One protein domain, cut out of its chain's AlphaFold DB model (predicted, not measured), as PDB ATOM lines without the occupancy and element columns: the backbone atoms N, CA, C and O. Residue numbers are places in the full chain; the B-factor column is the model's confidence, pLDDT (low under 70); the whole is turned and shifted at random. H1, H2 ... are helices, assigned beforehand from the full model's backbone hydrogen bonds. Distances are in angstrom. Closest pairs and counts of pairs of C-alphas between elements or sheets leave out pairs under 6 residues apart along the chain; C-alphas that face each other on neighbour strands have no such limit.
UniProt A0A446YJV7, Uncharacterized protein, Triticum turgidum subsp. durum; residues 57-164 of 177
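Overview. This is residues 57 to 164 of the 177 residues of an uncharacterized protein of Triticum turgidum subsp. durum (UniProt A0A446YJV7). The model is two loosely stacked layers of helices: H2, H3 and the long H4 make one layer, and H1, H5 and the long H6 make the other. H4 runs beside H2, and its first residues, 98 to 105, cross over H6; H3 packs on the last part of H6, while the short H7 follows at that far end. The printed part has 108 residues with seven named helices, H1 to H7 in order along the chain, and no named strand; the class is all helix. It is only just compact, close to loose, with a radius of gyration of the C-alphas of 15.2 A, and elongated, spanning 45 by 28 by 24 A.

Arrangement. H1, residues 57 to 67, touches H5, residues 121 to 132, at a shallow tilt of 25 degrees, opposite ways; their closest C-alphas, of Glu 65 and Gln 125, are 6.1 A apart. H2, residues 73 to 82, only just touches H4, residues 98 to 118, with 3 pairs of C-alphas within 8 A. These two run opposite ways at a shallow tilt of 5 degrees, and the closest C-alphas are those of Leu 79 and Ala 106, 7.1 A apart. H2 and H3, residues 85 to 92, meet only through their link. H3 touches H6, residues 135 to 155, at a steep tilt of 55 degrees; H6 does this with residues 148 to 155 alone, and the closest C-alphas, of Phe 89 and Ile 151, are 6.0 A apart. H4 is the hub, touching H2, H5 and H6. With residues 98 to 105 alone it touches H6 at a steep tilt of 61 degrees, the C-alphas of Leu 101 and Tyr 144 coming closest at 5.2 A. H4 and H5 form a helical hairpin but only just touch, with 3 pairs of C-alphas within 8 A; the closest are those of Lys 116 and Tyr 124, 6.2 A. H7, residues 157 to 160, is close to H6 but not clearly touching: the closest C-alphas, of Ile 153 and Phe 160, are 6.4 A apart. Every O i to N i+4 pair is within hydrogen-bond range in H1, H2, H3 and H5; in H4 and in H6 16 of 17 are, and H7 is too short for such a pair.

Along the chain. H1 begins at C-alpha 57, (147.304, 140.299, 152.565), and is 15.6 A long; H2 measures 14.5 A and H3 10.5 A. H4 runs 30.5 A to C-alpha 118 at (136.143, 158.703, 164.768), H5 16.5 A, and H6 29.7 A. H7, 5.2 A long, ends at C-alpha 160, (170.239, 137.062, 152.428).

Size, cuts and confidence. The two C-alphas farthest apart are those of Lys 118 and Pro 162, 47.4 A. The printed part has no cut, and its six links between helices are tight. The mean pLDDT of the printed part is 94.1, and no printed residue is under 70.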
ATOM      1  N   ARG A  57     148.713 140.008 152.310       95.88
ATOM      2  CA  ARG A  57     147.304 140.299 152.565       95.88
ATOM      3  C   ARG A  57     146.911 139.979 154.005       95.88
ATOM      4  O   ARG A  57     146.273 140.807 154.647       95.88
ATOM      5  N   SER A  58     147.344 138.831 154.531       96.94
ATOM      6  CA  SER A  58     147.133 138.472 155.942       96.94
ATOM      7  C   SER A  58     147.872 139.423 156.876       96.94
ATOM      8  O   SER A  58     147.291 139.895 157.849       96.94
ATOM      9  N   PHE A  59     149.138 139.717 156.565       97.12
ATOM     10  CA  PHE A  59     149.994 140.583 157.364       97.12
ATOM     11  C   PHE A  59     149.387 141.976 157.518       97.12
ATOM     12  O   PHE A  59     149.137 142.404 158.641       97.12
ATOM     13  N   ILE A  60     149.097 142.663 156.408       95.81
ATOM     14  CA  ILE A  60     148.635 144.052 156.483       95.81
ATOM     15  C   ILE A  60     147.247 144.155 157.097       95.81
ATOM     16  O   ILE A  60     147.027 145.013 157.942       95.81
ATOM     17  N   TYR A  61     146.330 143.246 156.753       96.69
ATOM     18  CA  TYR A  61     145.002 143.245 157.355       96.69
ATOM     19  C   TYR A  61     145.087 143.033 158.870       96.69
ATOM     20  O   TYR A  61     144.503 143.795 159.636       96.69
ATOM     21  N   SER A  62     145.848 142.028 159.315       96.31
ATOM     22  CA  SER A  62     146.014 141.731 160.739       96.31
ATOM     23  C   SER A  62     146.696 142.873 161.494       96.31
ATOM     24  O   SER A  62     146.302 143.169 162.620       96.31
ATOM     25  N   TYR A  63     147.688 143.521 160.883       96.12
ATOM     26  CA  TYR A  63     148.378 144.665 161.470       96.12
ATOM     27  C   TYR A  63     147.426 145.854 161.648       96.12
ATOM     28  O   TYR A  63     147.289 146.375 162.752       96.12
ATOM     29  N   LEU A  64     146.698 146.231 160.591       95.81
ATOM     30  CA  LEU A  64     145.735 147.334 160.630       95.81
ATOM     31  C   LEU A  64     144.578 147.057 161.599       95.81
ATOM     32  O   LEU A  64     144.200 147.941 162.360       95.81
ATOM     33  N   GLU A  65     144.060 145.824 161.654       96.06
ATOM     34  CA  GLU A  65     142.985 145.452 162.591       96.06
ATOM     35  C   GLU A  65     143.421 145.629 164.061       96.06
ATOM     36  O   GLU A  65     142.595 145.933 164.922       96.06
ATOM     37  N   GLN A  66     144.718 145.479 164.355       93.56
ATOM     38  CA  GLN A  66     145.288 145.679 165.690       93.56
ATOM     39  C   GLN A  66     145.578 147.147 166.014       93.56
ATOM     40  O   GLN A  66     145.562 147.500 167.195       93.56
ATOM     41  N   LEU A  67     145.779 148.009 165.005       91.94
ATOM     42  CA  LEU A  67     146.104 149.425 165.213       91.94
ATOM     43  C   LEU A  67     145.078 150.141 166.090       91.94
ATOM     44  O   LEU A  67     145.443 150.983 166.906       91.94
ATOM     45  N   VAL A  68     143.801 149.774 165.989       93.75
ATOM     46  CA  VAL A  68     142.735 150.376 166.803       93.75
ATOM     47  C   VAL A  68     142.907 150.145 168.311       93.75
ATOM     48  O   VAL A  68     142.398 150.929 169.106       93.75
ATOM     49  N   ASN A  69     143.649 149.108 168.711       92.06
ATOM     50  CA  ASN A  69     143.846 148.721 170.110       92.06
ATOM     51  C   ASN A  69     145.198 149.164 170.696       92.06
ATOM     52  O   ASN A  69     145.466 148.893 171.865       92.06
ATOM     53  N   VAL A  70     146.057 149.820 169.913       91.88
ATOM     54  CA  VAL A  70     147.399 150.258 170.344       91.88
ATOM     55  C   VAL A  70     147.523 151.783 170.354       91.88
ATOM     56  O   VAL A  70     146.638 152.498 169.876       91.88
ATOM     57  N   SER A  71     148.601 152.308 170.942       89.75
ATOM     58  CA  SER A  71     148.853 153.753 170.981       89.75
ATOM     59  C   SER A  71     149.116 154.314 169.581       89.75
ATOM     60  O   SER A  71     149.504 153.580 168.680       89.75
ATOM     61  N   HIS A  72     148.940 155.630 169.430       88.56
ATOM     62  CA  HIS A  72     149.240 156.367 168.194       88.56
ATOM     63  C   HIS A  72     150.715 156.274 167.752       88.56
ATOM     64  O   HIS A  72     151.072 156.568 166.612       88.56
ATOM     65  N   GLU A  73     151.600 155.905 168.679       92.62
ATOM     66  CA  GLU A  73     153.030 155.771 168.415       92.62
ATOM     67  C   GLU A  73     153.318 154.645 167.421       92.62
ATOM     68  O   GLU A  73     154.302 154.726 166.692       92.62
ATOM     69  N   GLU A  74     152.462 153.622 167.345       94.38
ATOM     70  CA  GLU A  74     152.667 152.494 166.438       94.38
ATOM     71  C   GLU A  74     152.457 152.889 164.971       94.38
ATOM     72  O   GLU A  74     153.191 152.435 164.091       94.38
ATOM     73  N   GLU A  75     151.502 153.778 164.689       93.31
ATOM     74  CA  GLU A  75     151.304 154.324 163.347       93.31
ATOM     75  C   GLU A  75     152.461 155.237 162.932       93.31
ATOM     76  O   GLU A  75     152.950 155.137 161.806       93.31
ATOM     77  N   LEU A  76     152.958 156.070 163.854       94.12
ATOM     78  CA  LEU A  76     154.144 156.897 163.612       94.12
ATOM     79  C   LEU A  76     155.392 156.036 163.397       94.12
ATOM     80  O   LEU A  76     156.184 156.313 162.499       94.12
ATOM     81  N   ARG A  77     155.546 154.957 164.172       95.75
ATOM     82  CA  ARG A  77     156.630 153.982 164.009       95.75
ATOM     83  C   ARG A  77     156.560 153.297 162.645       95.75
ATOM     84  O   ARG A  77     157.600 153.109 162.017       95.75
ATOM     85  N   LEU A  78     155.360 152.930 162.181       94.81
ATOM     86  CA  LEU A  78     155.167 152.351 160.852       94.81
ATOM     87  C   LEU A  78     155.582 153.338 159.757       94.81
ATOM     88  O   LEU A  78     156.364 152.964 158.891       94.81
ATOM     89  N   LEU A  79     155.092 154.581 159.803       94.44
ATOM     90  CA  LEU A  79     155.443 155.609 158.818       94.44
ATOM     91  C   LEU A  79     156.951 155.899 158.825       94.44
ATOM     92  O   LEU A  79     157.573 155.897 157.765       94.44
ATOM     93  N   GLY A  80     157.558 156.025 160.008       95.94
ATOM     94  CA  GLY A  80     159.003 156.215 160.162       95.94
ATOM     95  C   GLY A  80     159.835 155.057 159.599       95.94
ATOM     96  O   GLY A  80     160.900 155.273 159.028       95.94
ATOM     97  N   ALA A  81     159.341 153.816 159.678       94.50
ATOM     98  CA  ALA A  81     160.018 152.664 159.075       94.50
ATOM     99  C   ALA A  81     160.036 152.707 157.533       94.50
ATOM    100  O   ALA A  81     160.883 152.058 156.915       94.50
ATOM    101  N   LEU A  82     159.125 153.462 156.908       93.25
ATOM    102  CA  LEU A  82     159.047 153.613 155.452       93.25
ATOM    103  C   LEU A  82     159.916 154.757 154.920       93.25
ATOM    104  O   LEU A  82     160.326 154.701 153.763       93.25
ATOM    105  N   GLU A  83     160.254 155.750 155.746       93.00
ATOM    106  CA  GLU A  83     161.090 156.897 155.360       93.00
ATOM    107  C   GLU A  83     162.400 156.508 154.638       93.00
ATOM    108  O   GLU A  83     162.660 157.039 153.554       93.00
ATOM    109  N   PRO A  84     163.220 155.552 155.132       95.19
ATOM    110  CA  PRO A  84     164.479 155.208 154.469       95.19
ATOM    111  C   PRO A  84     164.300 154.402 153.174       95.19
ATOM    112  O   PRO A  84     165.266 154.228 152.425       95.19
ATOM    113  N   MET A  85     163.101 153.877 152.892       95.06
ATOM    114  CA  MET A  85     162.881 152.978 151.753       95.06
ATOM    115  C   MET A  85     163.080 153.686 150.411       95.06
ATOM    116  O   MET A  85     163.580 153.062 149.475       95.06
ATOM    117  N   TRP A  86     162.783 154.986 150.324       93.88
ATOM    118  CA  TRP A  86     163.005 155.766 149.104       93.88
ATOM    119  C   TRP A  86     164.489 155.845 148.742       93.88
ATOM    120  O   TRP A  86     164.877 155.525 147.618       93.88
ATOM    121  N   GLU A  87     165.346 156.194 149.705       94.88
ATOM    122  CA  GLU A  87     166.788 156.265 149.461       94.88
ATOM    123  C   GLU A  87     167.373 154.899 149.092       94.88
ATOM    124  O   GLU A  87     168.230 154.808 148.209       94.88
ATOM    125  N   LYS A  88     166.924 153.826 149.759       95.75
ATOM    126  CA  LYS A  88     167.345 152.457 149.432       95.75
ATOM    127  C   LYS A  88     166.913 152.076 148.012       95.75
ATOM    128  O   LYS A  88     167.736 151.591 147.237       95.75
ATOM    129  N   PHE A  89     165.663 152.357 147.640       95.19
ATOM    130  CA  PHE A  89     165.139 152.117 146.293       95.19
ATOM    131  C   PHE A  89     165.983 152.814 145.218       95.19
ATOM    132  O   PHE A  89     166.385 152.175 144.244       95.19
ATOM    133  N   GLN A  90     166.319 154.093 145.426       93.44
ATOM    134  CA  GLN A  90     167.158 154.859 144.498       93.44
ATOM    135  C   GLN A  90     168.560 154.255 144.350       93.44
ATOM    136  O   GLN A  90     169.038 154.086 143.229       93.44
ATOM    137  N   LYS A  91     169.210 153.880 145.460       95.12
ATOM    138  CA  LYS A  91     170.555 153.269 145.450       95.12
ATOM    139  C   LYS A  91     170.585 151.935 144.696       95.12
ATOM    140  O   LYS A  91     171.573 151.627 144.032       95.12
ATOM    141  N   LEU A  92     169.504 151.162 144.774       93.56
ATOM    142  CA  LEU A  92     169.381 149.861 144.115       93.56
ATOM    143  C   LEU A  92     169.047 149.949 142.618       93.56
ATOM    144  O   LEU A  92     169.132 148.932 141.935       93.56
ATOM    145  N   HIS A  93     168.687 151.130 142.101       90.44
ATOM    146  CA  HIS A  93     168.302 151.334 140.698       90.44
ATOM    147  C   HIS A  93     167.202 150.360 140.225       90.44
ATOM    148  O   HIS A  93     167.217 149.884 139.088       90.44
ATOM    149  N   LEU A  94     166.252 150.033 141.110       84.56
ATOM    150  CA  LEU A  94     165.168 149.104 140.791       84.56
ATOM    151  C   LEU A  94     164.195 149.727 139.771       84.56
ATOM    152  O   LEU A  94     163.872 150.912 139.870       84.56
ATOM    153  N   PRO A  95     163.689 148.948 138.799       82.12
ATOM    154  CA  PRO A  95     162.666 149.425 137.877       82.12
ATOM    155  C   PRO A  95     161.302 149.546 138.577       82.12
ATOM    156  O   PRO A  95     160.944 148.704 139.400       82.12
ATOM    157  N   GLY A  96     160.504 150.551 138.200       78.38
ATOM    158  CA  GLY A  96     159.112 150.712 138.651       78.38
ATOM    159  C   GLY A  96     158.791 152.093 139.232       78.38
ATOM    160  O   GLY A  96     159.660 152.958 139.316       78.38
ATOM    161  N   SER A  97     157.524 152.293 139.624       82.69
ATOM    162  CA  SER A  97     157.054 153.505 140.314       82.69
ATOM    163  C   SER A  97     156.985 153.251 141.819       82.69
ATOM    164  O   SER A  97     156.113 152.523 142.292       82.69
ATOM    165  N   TYR A  98     157.924 153.825 142.571       92.38
ATOM    166  CA  TYR A  98     157.901 153.792 144.034       92.38
ATOM    167  C   TYR A  98     156.873 154.781 144.593       92.38
ATOM    168  O   TYR A  98     156.094 154.409 145.463       92.38
ATOM    169  N   SER A  99     156.862 156.022 144.090       92.69
ATOM    170  CA  SER A  99     156.088 157.124 144.673       92.69
ATOM    171  C   SER A  99     154.590 156.838 144.696       92.69
ATOM    172  O   SER A  99     153.985 156.948 145.752       92.69
ATOM    173  N   ASP A 100     154.007 156.356 143.594       92.56
ATOM    174  CA  ASP A 100     152.563 156.079 143.552       92.56
ATOM    175  C   ASP A 100     152.158 154.967 144.535       92.56
ATOM    176  O   ASP A 100     151.107 155.029 145.174       92.56
ATOM    177  N   LEU A 101     153.003 153.938 144.667       94.44
ATOM    178  CA  LEU A 101     152.774 152.822 145.585       94.44
ATOM    179  C   LEU A 101     152.954 153.252 147.045       94.44
ATOM    180  O   LEU A 101     152.145 152.879 147.897       94.44
ATOM    181  N   HIS A 102     153.988 154.047 147.319       95.75
ATOM    182  CA  HIS A 102     154.241 154.638 148.627       95.75
ATOM    183  C   HIS A 102     153.077 155.528 149.056       95.75
ATOM    184  O   HIS A 102     152.549 155.352 150.149       95.75
ATOM    185  N   ASP A 103     152.638 156.439 148.191       94.94
ATOM    186  CA  ASP A 103     151.591 157.407 148.507       94.94
ATOM    187  C   ASP A 103     150.241 156.717 148.711       94.94
ATOM    188  O   ASP A 103     149.507 157.060 149.638       94.94
ATOM    189  N   ALA A 104     149.939 155.679 147.922       95.19
ATOM    190  CA  ALA A 104     148.763 154.843 148.148       95.19
ATOM    191  C   ALA A 104     148.812 154.132 149.512       95.19
ATOM    192  O   ALA A 104     147.806 154.086 150.223       95.19
ATOM    193  N   PHE A 105     149.972 153.589 149.894       96.25
ATOM    194  CA  PHE A 105     150.136 152.910 151.177       96.25
ATOM    195  C   PHE A 105     150.063 153.889 152.352       96.25
ATOM    196  O   PHE A 105     149.239 153.711 153.246       96.25
ATOM    197  N   ALA A 106     150.879 154.945 152.340       96.19
ATOM    198  CA  ALA A 106     150.924 155.964 153.384       96.19
ATOM    199  C   ALA A 106     149.571 156.672 153.536       96.19
ATOM    200  O   ALA A 106     149.089 156.839 154.655       96.19
ATOM    201  N   GLY A 107     148.911 157.003 152.422       96.38
ATOM    202  CA  GLY A 107     147.560 157.561 152.422       96.38
ATOM    203  C   GLY A 107     146.549 156.648 153.113       96.38
ATOM    204  O   GLY A 107     145.743 157.121 153.911       96.38
ATOM    205  N   PHE A 108     146.633 155.332 152.894       96.50
ATOM    206  CA  PHE A 108     145.753 154.386 153.578       96.50
ATOM    207  C   PHE A 108     146.052 154.253 155.080       96.50
ATOM    208  O   PHE A 108     145.123 154.100 155.875       96.50
ATOM    209  N   ILE A 109     147.319 154.359 155.499       96.06
ATOM    210  CA  ILE A 109     147.672 154.419 156.928       96.06
ATOM    211  C   ILE A 109     147.079 155.673 157.582       96.06
ATOM    212  O   ILE A 109     146.470 155.575 158.647       96.06
ATOM    213  N   LEU A 110     147.193 156.833 156.932       96.38
ATOM    214  CA  LEU A 110     146.608 158.083 157.424       96.38
ATOM    215  C   LEU A 110     145.079 157.997 157.527       96.38
ATOM    216  O   LEU A 110     144.503 158.435 158.522       96.38
ATOM    217  N   GLU A 111     144.424 157.371 156.548       96.44
ATOM    218  CA  GLU A 111     142.987 157.101 156.599       96.44
ATOM    219  C   GLU A 111     142.632 156.199 157.792       96.44
ATOM    220  O   GLU A 111     141.718 156.510 158.554       96.44
ATOM    221  N   CYS A 112     143.401 155.132 158.038       96.12
ATOM    222  CA  CYS A 112     143.224 154.285 159.219       96.12
ATOM    223  C   CYS A 112     143.343 155.084 160.529       96.12
ATOM    224  O   CYS A 112     142.519 154.914 161.430       96.12
ATOM    225  N   MET A 113     144.329 155.978 160.633       95.38
ATOM    226  CA  MET A 113     144.530 156.839 161.806       95.38
ATOM    227  C   MET A 113     143.354 157.796 162.028       95.38
ATOM    228  O   MET A 113     142.971 158.061 163.169       95.38
ATOM    229  N   GLU A 114     142.772 158.318 160.948       96.25
ATOM    230  CA  GLU A 114     141.591 159.173 161.005       96.25
ATOM    231  C   GLU A 114     140.356 158.385 161.466       96.25
ATOM    232  O   GLU A 114     139.638 158.824 162.368       96.25
ATOM    233  N   GLN A 115     140.122 157.196 160.903       97.00
ATOM    234  CA  GLN A 115     138.972 156.364 161.270       97.00
ATOM    235  C   GLN A 115     139.057 155.850 162.706       97.00
ATOM    236  O   GLN A 115     138.047 155.836 163.410       97.00
ATOM    237  N   LYS A 116     140.258 155.506 163.183       95.00
ATOM    238  CA  LYS A 116     140.509 155.117 164.579       95.00
ATOM    239  C   LYS A 116     140.077 156.195 165.581       95.00
ATOM    240  O   LYS A 116     139.632 155.859 166.672       95.00
ATOM    241  N   GLN A 117     140.189 157.478 165.229       94.19
ATOM    242  CA  GLN A 117     139.768 158.591 166.094       94.19
ATOM    243  C   GLN A 117     138.251 158.827 166.074       94.19
ATOM    244  O   GLN A 117     137.703 159.380 167.026       94.19
ATOM    245  N   LYS A 118     137.573 158.440 164.987       96.25
ATOM    246  CA  LYS A 118     136.143 158.703 164.768       96.25
ATOM    247  C   LYS A 118     135.238 157.558 165.209       96.25
ATOM    248  O   LYS A 118     134.110 157.800 165.633       96.25
ATOM    249  N   LEU A 119     135.694 156.320 165.041       96.50
ATOM    250  CA  LEU A 119     134.877 155.120 165.190       96.50
ATOM    251  C   LEU A 119     135.143 154.421 166.527       96.50
ATOM    252  O   LEU A 119     136.215 154.533 167.116       96.50
ATOM    253  N   SER A 120     134.166 153.639 166.990       97.06
ATOM    254  CA  SER A 120     134.424 152.634 168.024       97.06
ATOM    255  C   SER A 120     135.351 151.540 167.484       97.06
ATOM    256  O   SER A 120     135.480 151.372 166.272       97.06
ATOM    257  N   VAL A 121     135.928 150.726 168.376       96.00
ATOM    258  CA  VAL A 121     136.759 149.570 167.987       96.00
ATOM    259  C   VAL A 121     136.041 148.671 166.975       96.00
ATOM    260  O   VAL A 121     136.587 148.369 165.917       96.00
ATOM    261  N   SER A 122     134.791 148.297 167.258       96.19
ATOM    262  CA  SER A 122     133.993 147.461 166.356       96.19
ATOM    263  C   SER A 122     133.649 148.172 165.045       96.19
ATOM    264  O   SER A 122     133.632 147.541 163.993       96.19
ATOM    265  N   GLY A 123     133.397 149.486 165.090       97.81
ATOM    266  CA  GLY A 123     133.119 150.289 163.900       97.81
ATOM    267  C   GLY A 123     134.326 150.379 162.971       97.81
ATOM    268  O   GLY A 123     134.181 150.213 161.764       97.81
ATOM    269  N   TYR A 124     135.522 150.568 163.531       97.94
ATOM    270  CA  TYR A 124     136.774 150.551 162.779       97.94
ATOM    271  C   TYR A 124     137.040 149.181 162.146       97.94
ATOM    272  O   TYR A 124     137.407 149.110 160.979       97.94
ATOM    273  N   GLN A 125     136.833 148.091 162.891       96.62
ATOM    274  CA  GLN A 125     137.038 146.732 162.378       96.62
ATOM    275  C   GLN A 125     136.093 146.403 161.216       96.62
ATOM    276  O   GLN A 125     136.531 145.817 160.227       96.62
ATOM    277  N   GLU A 126     134.824 146.808 161.309       97.00
ATOM    278  CA  GLU A 126     133.865 146.643 160.213       97.00
ATOM    279  C   GLU A 126     134.238 147.520 159.011       97.00
ATOM    280  O   GLU A 126     134.261 147.036 157.883       97.00
ATOM    281  N   TRP A 127     134.608 148.783 159.238       97.62
ATOM    282  CA  TRP A 127     135.084 149.669 158.174       97.62
ATOM    283  C   TRP A 127     136.308 149.088 157.448       97.62
ATOM    284  O   TRP A 127     136.299 148.977 156.223       97.62
ATOM    285  N   LEU A 128     137.327 148.638 158.187       97.31
ATOM    286  CA  LEU A 128     138.527 148.027 157.617       97.31
ATOM    287  C   LEU A 128     138.184 146.765 156.817       97.31
ATOM    288  O   LEU A 128     138.761 146.524 155.753       97.31
ATOM    289  N   PHE A 129     137.233 145.964 157.306       96.62
ATOM    290  CA  PHE A 129     136.741 144.813 156.566       96.62
ATOM    291  C   PHE A 129     136.134 145.229 155.223       96.62
ATOM    292  O   PHE A 129     136.503 144.640 154.205       96.62
ATOM    293  N   GLN A 130     135.284 146.258 155.187       95.62
ATOM    294  CA  GLN A 130     134.708 146.773 153.938       95.62
ATOM    295  C   GLN A 130     135.784 147.314 152.986       95.62
ATOM    296  O   GLN A 130     135.781 146.969 151.803       95.62
ATOM    297  N   GLU A 131     136.763 148.066 153.494       95.31
ATOM    298  CA  GLU A 131     137.895 148.544 152.687       95.31
ATOM    299  C   GLU A 131     138.712 147.392 152.093       95.31
ATOM    300  O   GLU A 131     139.156 147.463 150.946       95.31
ATOM    301  N   SER A 132     138.856 146.287 152.830       93.12
ATOM    302  CA  SER A 132     139.547 145.088 152.343       93.12
ATOM    303  C   SER A 132     138.853 144.380 151.183       93.12
ATOM    304  O   SER A 132     139.486 143.584 150.493       93.12
ATOM    305  N   GLN A 133     137.581 144.695 150.923       94.06
ATOM    306  CA  GLN A 133     136.844 144.170 149.774       94.06
ATOM    307  C   GLN A 133     137.132 144.940 148.476       94.06
ATOM    308  O   GLN A 133     136.738 144.481 147.393       94.06
ATOM    309  N   ASN A 134     137.801 146.095 148.564       93.50
ATOM    310  CA  ASN A 134     138.247 146.884 147.422       93.50
ATOM    311  C   ASN A 134     139.589 146.349 146.896       93.50
ATOM    312  O   ASN A 134     140.666 146.805 147.288       93.50
ATOM    313  N   GLU A 135     139.518 145.387 145.972       88.12
ATOM    314  CA  GLU A 135     140.705 144.725 145.409       88.12
ATOM    315  C   GLU A 135     141.666 145.694 144.714       88.12
ATOM    316  O   GLU A 135     142.874 145.505 144.803       88.12
ATOM    317  N   GLN A 136     141.173 146.757 144.070       87.69
ATOM    318  CA  GLN A 136     142.055 147.724 143.410       87.69
ATOM    319  C   GLN A 136     142.883 148.515 144.430       87.69
ATOM    320  O   GLN A 136     144.084 148.707 144.236       87.69
ATOM    321  N   LYS A 137     142.255 148.952 145.529       88.81
ATOM    322  CA  LYS A 137     142.948 149.635 146.631       88.81
ATOM    323  C   LYS A 137     143.983 148.708 147.266       88.81
ATOM    324  O   LYS A 137     145.148 149.081 147.413       88.81
ATOM    325  N   PHE A 138     143.582 147.474 147.572       90.44
ATOM    326  CA  PHE A 138     144.468 146.481 148.176       90.44
ATOM    327  C   PHE A 138     145.593 146.032 147.240       90.44
ATOM    328  O   PHE A 138     146.697 145.803 147.719       90.44
ATOM    329  N   ALA A 139     145.390 145.978 145.924       92.00
ATOM    330  CA  ALA A 139     146.447 145.621 144.978       92.00
ATOM    331  C   ALA A 139     147.670 146.546 145.102       92.00
ATOM    332  O   ALA A 139     148.794 146.055 145.207       92.00
ATOM    333  N   ASN A 140     147.460 147.865 145.175       93.69
ATOM    334  CA  ASN A 140     148.553 148.830 145.339       93.69
ATOM    335  C   ASN A 140     149.258 148.672 146.695       93.69
ATOM    336  O   ASN A 140     150.486 148.660 146.752       93.69
ATOM    337  N   ILE A 141     148.495 148.462 147.771       95.19
ATOM    338  CA  ILE A 141     149.030 148.199 149.117       95.19
ATOM    339  C   ILE A 141     149.910 146.938 149.113       95.19
ATOM    340  O   ILE A 141     151.022 146.937 149.640       95.19
ATOM    341  N   LEU A 142     149.440 145.860 148.480       95.25
ATOM    342  CA  LEU A 142     150.161 144.590 148.389       95.25
ATOM    343  C   LEU A 142     151.425 144.706 147.527       95.25
ATOM    344  O   LEU A 142     152.456 144.126 147.869       95.25
ATOM    345  N   LEU A 143     151.366 145.454 146.422       94.94
ATOM    346  CA  LEU A 143     152.531 145.739 145.585       94.94
ATOM    347  C   LEU A 143     153.579 146.558 146.339       94.94
ATOM    348  O   LEU A 143     154.763 146.240 146.252       94.94
ATOM    349  N   TYR A 144     153.158 147.546 147.128       96.25
ATOM    350  CA  TYR A 144     154.083 148.321 147.946       96.25
ATOM    351  C   TYR A 144     154.796 147.455 148.993       96.25
ATOM    352  O   TYR A 144     156.014 147.520 149.119       96.25
ATOM    353  N   LEU A 145     154.086 146.560 149.686       96.94
ATOM    354  CA  LEU A 145     154.709 145.647 150.658       96.94
ATOM    355  C   LEU A 145     155.716 144.686 150.012       96.94
ATOM    356  O   LEU A 145     156.773 144.404 150.587       96.94
ATOM    357  N   ARG A 146     155.421 144.204 148.798       95.56
ATOM    358  CA  ARG A 146     156.379 143.428 147.996       95.56
ATOM    359  C   ARG A 146     157.608 144.256 147.648       95.56
ATOM    360  O   ARG A 146     158.719 143.752 147.773       95.56
ATOM    361  N   LEU A 147     157.411 145.512 147.251       95.81
ATOM    362  CA  LEU A 147     158.499 146.428 146.931       95.81
ATOM    363  C   LEU A 147     159.385 146.692 148.154       95.81
ATOM    364  O   LEU A 147     160.594 146.535 148.050       95.81
ATOM    365  N   VAL A 148     158.802 146.994 149.317       96.25
ATOM    366  CA  VAL A 148     159.536 147.156 150.586       96.25
ATOM    367  C   VAL A 148     160.338 145.895 150.920       96.25
ATOM    368  O   VAL A 148     161.520 145.981 151.240       96.25
ATOM    369  N   THR A 149     159.735 144.712 150.765       95.88
ATOM    370  CA  THR A 149     160.438 143.436 150.987       95.88
ATOM    371  C   THR A 149     161.618 143.266 150.028       95.88
ATOM    372  O   THR A 149     162.705 142.876 150.447       95.88
ATOM    373  N   ALA A 150     161.421 143.564 148.741       94.56
ATOM    374  CA  ALA A 150     162.468 143.465 147.730       94.56
ATOM    375  C   ALA A 150     163.605 144.462 147.990       94.56
ATOM    376  O   ALA A 150     164.771 144.087 147.900       94.56
ATOM    377  N   ILE A 151     163.276 145.704 148.357       95.88
ATOM    378  CA  ILE A 151     164.251 146.728 148.741       95.88
ATOM    379  C   ILE A 151     165.103 146.225 149.906       95.88
ATOM    380  O   ILE A 151     166.326 146.317 149.835       95.88
ATOM    381  N   GLU A 152     164.490 145.666 150.951       95.62
ATOM    382  CA  GLU A 152     165.227 145.200 152.127       95.62
ATOM    383  C   GLU A 152     166.158 144.029 151.792       95.62
ATOM    384  O   GLU A 152     167.346 144.071 152.113       95.62
ATOM    385  N   ILE A 153     165.657 143.027 151.061       94.94
ATOM    386  CA  ILE A 153     166.457 141.864 150.651       94.94
ATOM    387  C   ILE A 153     167.636 142.280 149.764       94.94
ATOM    388  O   ILE A 153     168.750 141.791 149.944       94.94
ATOM    389  N   CYS A 154     167.404 143.179 148.807       93.75
ATOM    390  CA  CYS A 154     168.440 143.646 147.888       93.75
ATOM    391  C   CYS A 154     169.443 144.594 148.558       93.75
ATOM    392  O   CYS A 154     170.608 144.606 148.171       93.75
ATOM    393  N   THR A 155     169.013 145.379 149.552       94.88
ATOM    394  CA  THR A 155     169.915 146.242 150.332       94.88
ATOM    395  C   THR A 155     170.877 145.396 151.162       94.88
ATOM    396  O   THR A 155     172.075 145.656 151.172       94.88
ATOM    397  N   GLU A 156     170.371 144.334 151.789       94.25
ATOM    398  CA  GLU A 156     171.133 143.444 152.670       94.25
ATOM    399  C   GLU A 156     171.549 142.146 151.952       94.25
ATOM    400  O   GLU A 156     171.477 141.044 152.506       94.25
ATOM    401  N   VAL A 157     171.970 142.257 150.687       92.69
ATOM    402  CA  VAL A 157     172.217 141.099 149.811       92.69
ATOM    403  C   VAL A 157     173.199 140.093 150.409       92.69
ATOM    404  O   VAL A 157     172.948 138.893 150.343       92.69
ATOM    405  N   GLU A 158     174.278 140.547 151.046       94.19
ATOM    406  CA  GLU A 158     175.278 139.656 151.651       94.19
ATOM    407  C   GLU A 158     174.697 138.834 152.812       94.19
ATOM    408  O   GLU A 158     175.090 137.687 153.025       94.19
ATOM    409  N   THR A 159     173.701 139.382 153.511       95.25
ATOM    410  CA  THR A 159     172.976 138.693 154.581       95.25
ATOM    411  C   THR A 159     172.031 137.633 154.017       95.25
ATOM    412  O   THR A 159     171.966 136.523 154.544       95.25
ATOM    413  N   PHE A 160     171.295 137.943 152.945       93.62
ATOM    414  CA  PHE A 160     170.239 137.062 152.428       93.62
ATOM    415  C   PHE A 160     170.712 136.042 151.390       93.62
ATOM    416  O   PHE A 160     170.138 134.954 151.296       93.62
ATOM    417  N   LYS A 161     171.770 136.349 150.636       91.88
ATOM    418  CA  LYS A 161     172.303 135.508 149.554       91.88
ATOM    419  C   LYS A 161     172.547 134.045 149.953       91.88
ATOM    420  O   LYS A 161     172.167 133.183 149.167       91.88
ATOM    421  N   PRO A 162     173.084 133.702 151.145       93.12
ATOM    422  CA  PRO A 162     173.274 132.301 151.537       93.12
ATOM    423  C   PRO A 162     171.971 131.494 151.669       93.12
ATOM    424  O   PRO A 162     171.994 130.267 151.583       93.12
ATOM    425  N   TYR A 163     170.839 132.164 151.894       92.00
ATOM    426  CA  TYR A 163     169.532 131.536 152.112       92.00
ATOM    427  C   TYR A 163     168.686 131.464 150.835       92.00
ATOM    428  O   TYR A 163     167.750 130.664 150.755       92.00
ATOM    429  N   ILE A 164     169.013 132.279 149.831       88.50
ATOM    430  CA  ILE A 164     168.328 132.306 148.542       88.50
ATOM    431  C   ILE A 164     169.070 131.362 147.599       88.50
ATOM    432  O   ILE A 164     170.145 131.671 147.094       88.50
TER     433      ILE A 164